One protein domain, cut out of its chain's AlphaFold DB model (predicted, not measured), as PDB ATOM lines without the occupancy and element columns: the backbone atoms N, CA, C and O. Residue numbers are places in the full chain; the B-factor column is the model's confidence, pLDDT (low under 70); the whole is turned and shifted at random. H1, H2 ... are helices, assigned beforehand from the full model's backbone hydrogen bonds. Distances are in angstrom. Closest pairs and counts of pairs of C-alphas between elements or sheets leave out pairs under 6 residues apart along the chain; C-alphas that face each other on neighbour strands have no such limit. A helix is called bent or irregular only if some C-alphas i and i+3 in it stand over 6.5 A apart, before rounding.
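Overview. This is residues 2 to 66 of the 153 residues of an uncharacterized protein of Clostridium sp. CAG:288 (UniProt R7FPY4). One long helix, H3, runs like a bar along one side of the domain, with a helical hairpin of H1 and H2 near its first end and the short helix H4 folded back at its last end. H1 packs on H3, while H2 lies beyond H1, away from the bar; a gap separates H4 from the H1 and H2 pair. The printed part has 65 residues with four named helices, H1 to H4 in chain order, and no named strand: all helix. It is elongated, 38 by 22 by 15 A, and only just compact, close to loose, with a radius of gyration of the C-alphas of 12.9 A.

Arrangement. Start at H1, residues 3 to 12; it touches H2, residues 17 to 31, as a helical hairpin, opposite ways at a shallow tilt of 12 degrees, the closest C-alphas being those of Gly 6 and Cys 31, 5.6 A apart. H2 is irregular: C-alphas 23 and 26 are 8.6 A apart. H3, residues 35 to 54, touches H1 with residues 38 to 45 alone, the same way at a steep tilt of 35.1 degrees, only just past shallow; the closest C-alphas, of Phe 11 and Ile 45, are 7.2 A apart. H2 and H3 are apart. With residues 49 to 54 alone, H3 touches H4, residues 58 to 66, in a second helical hairpin, at a shallow tilt of 22 degrees; the C-alphas of Ile 53 and Arg 61 come closest, 4.8 A. H4 is apart from H1 and H2. Every O i to N i+4 pair is within hydrogen-bond range in H1, H3 and H4; in H2, 9 of 11 are.

Along the chain. Find C-alpha 3 at (178.446, 152.721, 262.927), where H1 begins, 14.0 A long. H2 measures 14.7 A. H3 runs 28.6 A from C-alpha 35 at (178.681, 161.317, 270.810), and H4, 12.7 A, ends at C-alpha 66 at (196.049, 172.185, 259.154).

Size, cuts and confidence. Look at Lys 30 and Gly 58 for the two C-alphas farthest apart, 38.5 A. The three links are tight, the printed part has no cut, and no printed residue is under 70 in pLDDT.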
ATOM      1  N   ASN A   2     174.146 152.984 261.899       92.50
ATOM      2  CA  ASN A   2     175.158 152.453 260.979       92.50
ATOM      3  C   ASN A   2     176.529 152.997 261.390       92.50
ATOM      4  O   ASN A   2     176.946 154.056 260.927       92.50
ATOM      5  N   ILE A   3     177.172 152.298 262.330       94.00
ATOM      6  CA  ILE A   3     178.446 152.721 262.927       94.00
ATOM      7  C   ILE A   3     179.553 152.751 261.874       94.00
ATOM      8  O   ILE A   3     180.321 153.705 261.839       94.00
ATOM      9  N   GLU A   4     179.615 151.746 261.003       95.19
ATOM     10  CA  GLU A   4     180.683 151.603 260.014       95.19
ATOM     11  C   GLU A   4     180.667 152.738 258.983       95.19
ATOM     12  O   GLU A   4     181.685 153.396 258.761       95.19
ATOM     13  N   LEU A   5     179.492 153.043 258.418       95.81
ATOM     14  CA  LEU A   5     179.332 154.173 257.500       95.81
ATOM     15  C   LEU A   5     179.617 155.507 258.198       95.81
ATOM     16  O   LEU A   5     180.296 156.365 257.634       95.81
ATOM     17  N   GLY A   6     179.140 155.664 259.438       96.81
ATOM     18  CA  GLY A   6     179.424 156.841 260.255       96.81
ATOM     19  C   GLY A   6     180.922 157.038 260.469       96.81
ATOM     20  O   GLY A   6     181.434 158.112 260.160       96.81
ATOM     21  N   LYS A   7     181.642 155.991 260.898       97.62
ATOM     22  CA  LYS A   7     183.099 156.028 261.087       97.62
ATOM     23  C   LYS A   7     183.795 156.388 259.777       97.62
ATOM     24  O   LYS A   7     184.622 157.293 259.752       97.62
ATOM     25  N   LYS A   8     183.409 155.760 258.664       97.38
ATOM     26  CA  LYS A   8     183.987 156.040 257.342       97.38
ATOM     27  C   LYS A   8     183.848 157.511 256.940       97.38
ATOM     28  O   LYS A   8     184.826 158.113 256.504       97.38
ATOM     29  N   ILE A   9     182.659 158.099 257.095       97.44
ATOM     30  CA  ILE A   9     182.420 159.523 256.803       97.44
ATOM     31  C   ILE A   9     183.224 160.414 257.757       97.44
ATOM     32  O   ILE A   9     183.887 161.349 257.310       97.44
ATOM     33  N   PHE A  10     183.202 160.105 259.056       97.25
ATOM     34  CA  PHE A  10     183.894 160.882 260.083       97.25
ATOM     35  C   PHE A  10     185.403 160.961 259.813       97.25
ATOM     36  O   PHE A  10     185.974 162.050 259.797       97.25
ATOM     37  N   PHE A  11     186.031 159.823 259.496       97.25
ATOM     38  CA  PHE A  11     187.452 159.748 259.147       97.25
ATOM     39  C   PHE A  11     187.767 160.407 257.804       97.25
ATOM     40  O   PHE A  11     188.794 161.070 257.681       97.25
ATOM     41  N   LYS A  12     186.877 160.303 256.808       96.38
ATOM     42  CA  LYS A  12     187.053 160.987 255.517       96.38
ATOM     43  C   LYS A  12     187.132 162.508 255.676       96.38
ATOM     44  O   LYS A  12     187.879 163.162 254.954       96.38
ATOM     45  N   CYS A  13     186.392 163.056 256.636       96.06
ATOM     46  CA  CYS A  13     186.419 164.474 256.986       96.06
ATOM     47  C   CYS A  13     187.419 164.816 258.102       96.06
ATOM     48  O   CYS A  13     187.395 165.943 258.587       96.06
ATOM     49  N   TYR A  14     188.270 163.877 258.534       96.00
ATOM     50  CA  TYR A  14     189.211 164.058 259.648       96.00
ATOM     51  C   TYR A  14     188.549 164.577 260.937       96.00
ATOM     52  O   TYR A  14     189.157 165.338 261.679       96.00
ATOM     53  N   GLY A  15     187.289 164.218 261.194       93.19
ATOM     54  CA  GLY A  15     186.535 164.699 262.357       93.19
ATOM     55  C   GLY A  15     186.105 166.171 262.287       93.19
ATOM     56  O   GLY A  15     185.523 166.683 263.243       93.19
ATOM     57  N   ASN A  16     186.337 166.866 261.167       94.62
ATOM     58  CA  ASN A  16     185.890 168.243 260.971       94.62
ATOM     59  C   ASN A  16     184.359 168.287 260.810       94.62
ATOM     60  O   ASN A  16     183.808 167.910 259.770       94.62
ATOM     61  N   ALA A  17     183.668 168.799 261.832       92.75
ATOM     62  CA  ALA A  17     182.208 168.886 261.864       92.75
ATOM     63  C   ALA A  17     181.625 169.720 260.710       92.75
ATOM     64  O   ALA A  17     180.586 169.357 260.153       92.75
ATOM     65  N   PHE A  18     182.299 170.803 260.313       93.06
ATOM     66  CA  PHE A  18     181.874 171.627 259.181       93.06
ATOM     67  C   PHE A  18     181.978 170.850 257.864       93.06
ATOM     68  O   PHE A  18     181.045 170.873 257.060       93.06
ATOM     69  N   GLY A  19     183.069 170.102 257.667       93.56
ATOM     70  CA  GLY A  19     183.248 169.221 256.509       93.56
ATOM     71  C   GLY A  19     182.164 168.145 256.428       93.56
ATOM     72  O   GLY A  19     181.515 167.995 255.390       93.56
ATOM     73  N   ILE A  20     181.890 167.472 257.550       95.69
ATOM     74  CA  ILE A  20     180.825 166.463 257.651       95.69
ATOM     75  C   ILE A  20     179.472 167.082 257.304       95.69
ATOM     76  O   ILE A  20     178.726 166.524 256.502       95.69
ATOM     77  N   GLN A  21     179.146 168.241 257.878       95.12
ATOM     78  CA  GLN A  21     177.872 168.909 257.633       95.12
ATOM     79  C   GLN A  21     177.710 169.319 256.166       95.12
ATOM     80  O   GLN A  21     176.634 169.106 255.600       95.12
ATOM     81  N   ARG A  22     178.756 169.894 255.564       95.19
ATOM     82  CA  ARG A  22     178.738 170.408 254.190       95.19
ATOM     83  C   ARG A  22     178.604 169.293 253.159       95.19
ATOM     84  O   ARG A  22     177.832 169.436 252.218       95.19
ATOM     85  N   GLU A  23     179.354 168.209 253.326       95.62
ATOM     86  CA  GLU A  23     179.491 167.177 252.292       95.62
ATOM     87  C   GLU A  23     178.603 165.954 252.541       95.62
ATOM     88  O   GLU A  23     178.058 165.390 251.595       95.62
ATOM     89  N   TYR A  24     178.395 165.570 253.804       96.19
ATOM     90  CA  TYR A  24     177.729 164.314 254.176       96.19
ATOM     91  C   TYR A  24     176.597 164.506 255.190       96.19
ATOM     92  O   TYR A  24     176.088 163.529 255.736       96.19
ATOM     93  N   GLY A  25     176.155 165.738 255.457       94.25
ATOM     94  CA  GLY A  25     175.305 166.040 256.613       94.25
ATOM     95  C   GLY A  25     174.006 165.228 256.675       94.25
ATOM     96  O   GLY A  25     173.594 164.802 257.754       94.25
ATOM     97  N   LYS A  26     173.366 164.960 255.528       95.25
ATOM     98  CA  LYS A  26     172.156 164.116 255.465       95.25
ATOM     99  C   LYS A  26     172.465 162.639 255.727       95.25
ATOM    100  O   LYS A  26     171.708 161.979 256.433       95.25
ATOM    101  N   GLU A  27     173.545 162.123 255.152       96.25
ATOM    102  CA  GLU A  27     173.948 160.716 255.257       96.25
ATOM    103  C   GLU A  27     174.476 160.390 256.658       96.25
ATOM    104  O   GLU A  27     174.027 159.437 257.298       96.25
ATOM    105  N   TYR A  28     175.330 161.259 257.197       96.44
ATOM    106  CA  TYR A  28     175.890 161.124 258.534       96.44
ATOM    107  C   TYR A  28     174.802 161.159 259.617       96.44
ATOM    108  O   TYR A  28     174.765 160.297 260.495       96.44
ATOM    109  N   LYS A  29     173.818 162.068 259.507       95.19
ATOM    110  CA  LYS A  29     172.673 162.116 260.440       95.19
ATOM    111  C   LYS A  29     171.853 160.820 260.450       95.19
ATOM    112  O   LYS A  29     171.393 160.403 261.513       95.19
ATOM    113  N   LYS A  30     171.696 160.141 259.305       96.75
ATOM    114  CA  LYS A  30     170.991 158.845 259.224       96.75
ATOM    115  C   LYS A  30     171.733 157.721 259.950       96.75
ATOM    116  O   LYS A  30     171.093 156.768 260.396       96.75
ATOM    117  N   CYS A  31     173.051 157.839 260.117       95.75
ATOM    118  CA  CYS A  31     173.853 156.847 260.828       95.75
ATOM    119  C   CYS A  31     173.508 156.785 262.326       95.75
ATOM    120  O   CYS A  31     173.649 155.714 262.923       95.75
ATOM    121  N   LYS A  32     172.967 157.878 262.899       95.62
ATOM    122  CA  LYS A  32     172.574 158.010 264.316       95.62
ATOM    123  C   LYS A  32     173.728 157.663 265.268       95.62
ATOM    124  O   LYS A  32     173.551 156.853 266.174       95.62
ATOM    125  N   ILE A  33     174.907 158.235 265.017       96.06
ATOM    126  CA  ILE A  33     176.122 157.974 265.799       96.06
ATOM    127  C   ILE A  33     176.035 158.667 267.168       96.06
ATOM    128  O   ILE A  33     175.820 159.876 267.223       96.06
ATOM    129  N   PRO A  34     176.195 157.930 268.283       95.19
ATOM    130  CA  PRO A  34     176.300 158.526 269.610       95.19
ATOM    131  C   PRO A  34     177.600 159.318 269.795       95.19
ATOM    132  O   PRO A  34     178.667 158.860 269.390       95.19
ATOM    133  N   ARG A  35     177.535 160.428 270.540       93.75
ATOM    134  CA  ARG A  35     178.681 161.317 270.810       93.75
ATOM    135  C   ARG A  35     179.910 160.610 271.398       93.75
ATOM    136  O   ARG A  35     181.027 161.027 271.126       93.75
ATOM    137  N   LYS A  36     179.726 159.534 272.176       96.25
ATOM    138  CA  LYS A  36     180.846 158.743 272.719       96.25
ATOM    139  C   LYS A  36     181.767 158.184 271.624       96.25
ATOM    140  O   LYS A  36     182.977 158.276 271.761       96.25
ATOM    141  N   TYR A  37     181.197 157.708 270.513       96.56
ATOM    142  CA  TYR A  37     181.975 157.200 269.382       96.56
ATOM    143  C   TYR A  37     182.708 158.330 268.669       96.56
ATOM    144  O   TYR A  37     183.856 158.167 268.284       96.56
ATOM    145  N   GLU A  38     182.069 159.494 268.527       95.56
ATOM    146  CA  GLU A  38     182.718 160.658 267.918       95.56
ATOM    147  C   GLU A  38     183.931 161.117 268.730       95.56
ATOM    148  O   GLU A  38     184.939 161.477 268.138       95.56
ATOM    149  N   ILE A  39     183.859 161.068 270.065       95.94
ATOM    150  CA  ILE A  39     184.994 161.386 270.944       95.94
ATOM    151  C   ILE A  39     186.136 160.385 270.727       95.94
ATOM    152  O   ILE A  39     187.253 160.803 270.439       95.94
ATOM    153  N   GLU A  40     185.843 159.082 270.787       97.38
ATOM    154  CA  GLU A  40     186.835 158.019 270.561       97.38
ATOM    155  C   GLU A  40     187.515 158.153 269.190       97.38
ATOM    156  O   GLU A  40     188.738 158.098 269.074       97.38
ATOM    157  N   TRP A  41     186.729 158.380 268.136       97.75
ATOM    158  CA  TRP A  41     187.239 158.541 266.776       97.75
ATOM    159  C   TRP A  41     188.030 159.826 266.595       97.75
ATOM    160  O   TRP A  41     189.012 159.843 265.856       97.75
ATOM    161  N   LEU A  42     187.618 160.910 267.250       96.81
ATOM    162  CA  LEU A  42     188.341 162.171 267.193       96.81
ATOM    163  C   LEU A  42     189.724 162.035 267.831       96.81
ATOM    164  O   LEU A  42     190.692 162.565 267.291       96.81
ATOM    165  N   ASP A  43     189.833 161.308 268.940       96.94
ATOM    166  CA  ASP A  43     191.119 161.054 269.589       96.94
ATOM    167  C   ASP A  43     192.004 160.113 268.754       96.94
ATOM    168  O   ASP A  43     193.200 160.373 268.609       96.94
ATOM    169  N   GLU A  44     191.419 159.103 268.098       97.75
ATOM    170  CA  GLU A  44     192.121 158.268 267.109       97.75
ATOM    171  C   GLU A  44     192.700 159.126 265.964       97.75
ATOM    172  O   GLU A  44     193.886 159.023 265.641       97.75
ATOM    173  N   ILE A  45     191.898 160.034 265.396       97.81
ATOM    174  CA  ILE A  45     192.322 160.935 264.312       97.81
ATOM    175  C   ILE A  45     193.415 161.901 264.781       97.81
ATOM    176  O   ILE A  45     194.398 162.098 264.065       97.81
ATOM    177  N   LYS A  46     193.286 162.497 265.974       97.50
ATOM    178  CA  LYS A  46     194.322 163.385 266.527       97.50
ATOM    179  C   LYS A  46     195.656 162.656 266.647       97.50
ATOM    180  O   LYS A  46     196.666 163.199 266.209       97.50
ATOM    181  N   ASN A  47     195.661 161.439 267.192       97.25
ATOM    182  CA  ASN A  47     196.881 160.648 267.356       97.25
ATOM    183  C   ASN A  47     197.542 160.347 266.005       97.25
ATOM    184  O   ASN A  47     198.735 160.602 265.841       97.25
ATOM    185  N   GLN A  48     196.755 159.913 265.014       97.25
ATOM    186  CA  GLN A  48     197.243 159.679 263.651       97.25
ATOM    187  C   GLN A  48     197.830 160.950 263.021       97.25
ATOM    188  O   GLN A  48     198.872 160.903 262.368       97.25
ATOM    189  N   LEU A  49     197.185 162.104 263.220       97.44
ATOM    190  CA  LEU A  49     197.677 163.379 262.700       97.44
ATOM    191  C   LEU A  49     198.958 163.828 263.409       97.44
ATOM    192  O   LEU A  49     199.885 164.253 262.726       97.44
ATOM    193  N   TYR A  50     199.048 163.706 264.736       95.75
ATOM    194  CA  TYR A  50     200.275 164.011 265.482       95.75
ATOM    195  C   TYR A  50     201.449 163.151 265.015       95.75
ATOM    196  O   TYR A  50     202.526 163.682 264.739       95.75
ATOM    197  N   GLU A  51     201.241 161.843 264.878       96.50
ATOM    198  CA  GLU A  51     202.253 160.923 264.364       96.50
ATOM    199  C   GLU A  51     202.676 161.309 262.940       96.50
ATOM    200  O   GLU A  51     203.864 161.466 262.655       96.50
ATOM    201  N   ALA A  52     201.710 161.561 262.054       96.19
ATOM    202  CA  ALA A  52     201.989 161.946 260.677       96.19
ATOM    203  C   ALA A  52     202.733 163.287 260.574       96.19
ATOM    204  O   ALA A  52     203.582 163.446 259.699       96.19
ATOM    205  N   ILE A  53     202.433 164.254 261.443       95.12
ATOM    206  CA  ILE A  53     203.126 165.546 261.506       95.12
ATOM    207  C   ILE A  53     204.580 165.359 261.955       95.12
ATOM    208  O   ILE A  53     205.473 165.963 261.366       95.12
ATOM    209  N   ASN A  54     204.824 164.525 262.967       92.81
ATOM    210  CA  ASN A  54     206.171 164.280 263.492       92.81
ATOM    211  C   ASN A  54     207.043 163.470 262.519       92.81
ATOM    212  O   ASN A  54     208.254 163.668 262.476       92.81
ATOM    213  N   ASN A  55     206.425 162.605 261.712       94.44
ATOM    214  CA  ASN A  55     207.109 161.702 260.782       94.44
ATOM    215  C   ASN A  55     207.138 162.213 259.330       94.44
ATOM    216  O   ASN A  55     207.423 161.454 258.403       94.44
ATOM    217  N   SER A  56     206.802 163.483 259.090       93.12
ATOM    218  CA  SER A  56     206.863 164.077 257.753       93.12
ATOM    219  C   SER A  56     207.475 165.473 257.764       93.12
ATOM    220  O   SER A  56     207.689 166.080 258.809       93.12
ATOM    221  N   SER A  57     207.773 165.986 256.574       90.44
ATOM    222  CA  SER A  57     208.315 167.326 256.351       90.44
ATOM    223  C   SER A  57     207.626 168.004 255.163       90.44
ATOM    224  O   SER A  57     206.826 167.391 254.439       90.44
ATOM    225  N   GLY A  58     207.908 169.292 254.979       88.81
ATOM    226  CA  GLY A  58     207.399 170.094 253.877       88.81
ATOM    227  C   GLY A  58     205.872 170.190 253.851       88.81
ATOM    228  O   GLY A  58     205.170 170.202 254.867       88.81
ATOM    229  N   ASN A  59     205.327 170.188 252.635       89.25
ATOM    230  CA  ASN A  59     203.888 170.300 252.400       89.25
ATOM    231  C   ASN A  59     203.068 169.170 253.056       89.25
ATOM    232  O   ASN A  59     201.940 169.397 253.491       89.25
ATOM    233  N   LYS A  60     203.618 167.951 253.157       92.19
ATOM    234  CA  LYS A  60     202.907 166.812 253.764       92.19
ATOM    235  C   LYS A  60     202.675 167.046 255.258       92.19
ATOM    236  O   LYS A  60     201.555 166.852 255.733       92.19
ATOM    237  N   ARG A  61     203.700 167.531 255.967       94.00
ATOM    238  CA  ARG A  61     203.596 167.922 257.376       94.00
ATOM    239  C   ARG A  61     202.587 169.043 257.559       94.00
ATOM    240  O   ARG A  61     201.670 168.908 258.366       94.00
ATOM    241  N   TYR A  62     202.713 170.108 256.767       94.25
ATOM    242  CA  TYR A  62     201.819 171.258 256.870       94.25
ATOM    243  C   TYR A  62     200.351 170.895 256.588       94.25
ATOM    244  O   TYR A  62     199.453 171.332 257.304       94.25
ATOM    245  N   SER A  63     200.088 170.035 255.598       94.44
ATOM    246  CA  SER A  63     198.731 169.567 255.295       94.44
ATOM    247  C   SER A  63     198.093 168.834 256.480       94.44
ATOM    248  O   SER A  63     196.941 169.100 256.818       94.44
ATOM    249  N   ASN A  64     198.835 167.940 257.141       96.31
ATOM    250  CA  ASN A  64     198.338 167.241 258.329       96.31
ATOM    251  C   ASN A  64     198.191 168.179 259.531       96.31
ATOM    252  O   ASN A  64     197.232 168.057 260.289       96.31
ATOM    253  N   PHE A  65     199.089 169.155 259.664       96.88
ATOM    254  CA  PHE A  65     198.996 170.203 260.672       96.88
ATOM    255  C   PHE A  65     197.697 171.013 260.552       96.88
ATOM    256  O   PHE A  65     197.003 171.176 261.552       96.88
ATOM    257  N   ILE A  66     197.308 171.446 259.349       96.25
ATOM    258  CA  ILE A  66     196.049 172.185 259.154       96.25
ATOM    259  C   ILE A  66     194.833 171.330 259.527       96.25
ATOM    260  O   ILE A  66     193.962 171.803 260.254       96.25
TER     261      ILE A  66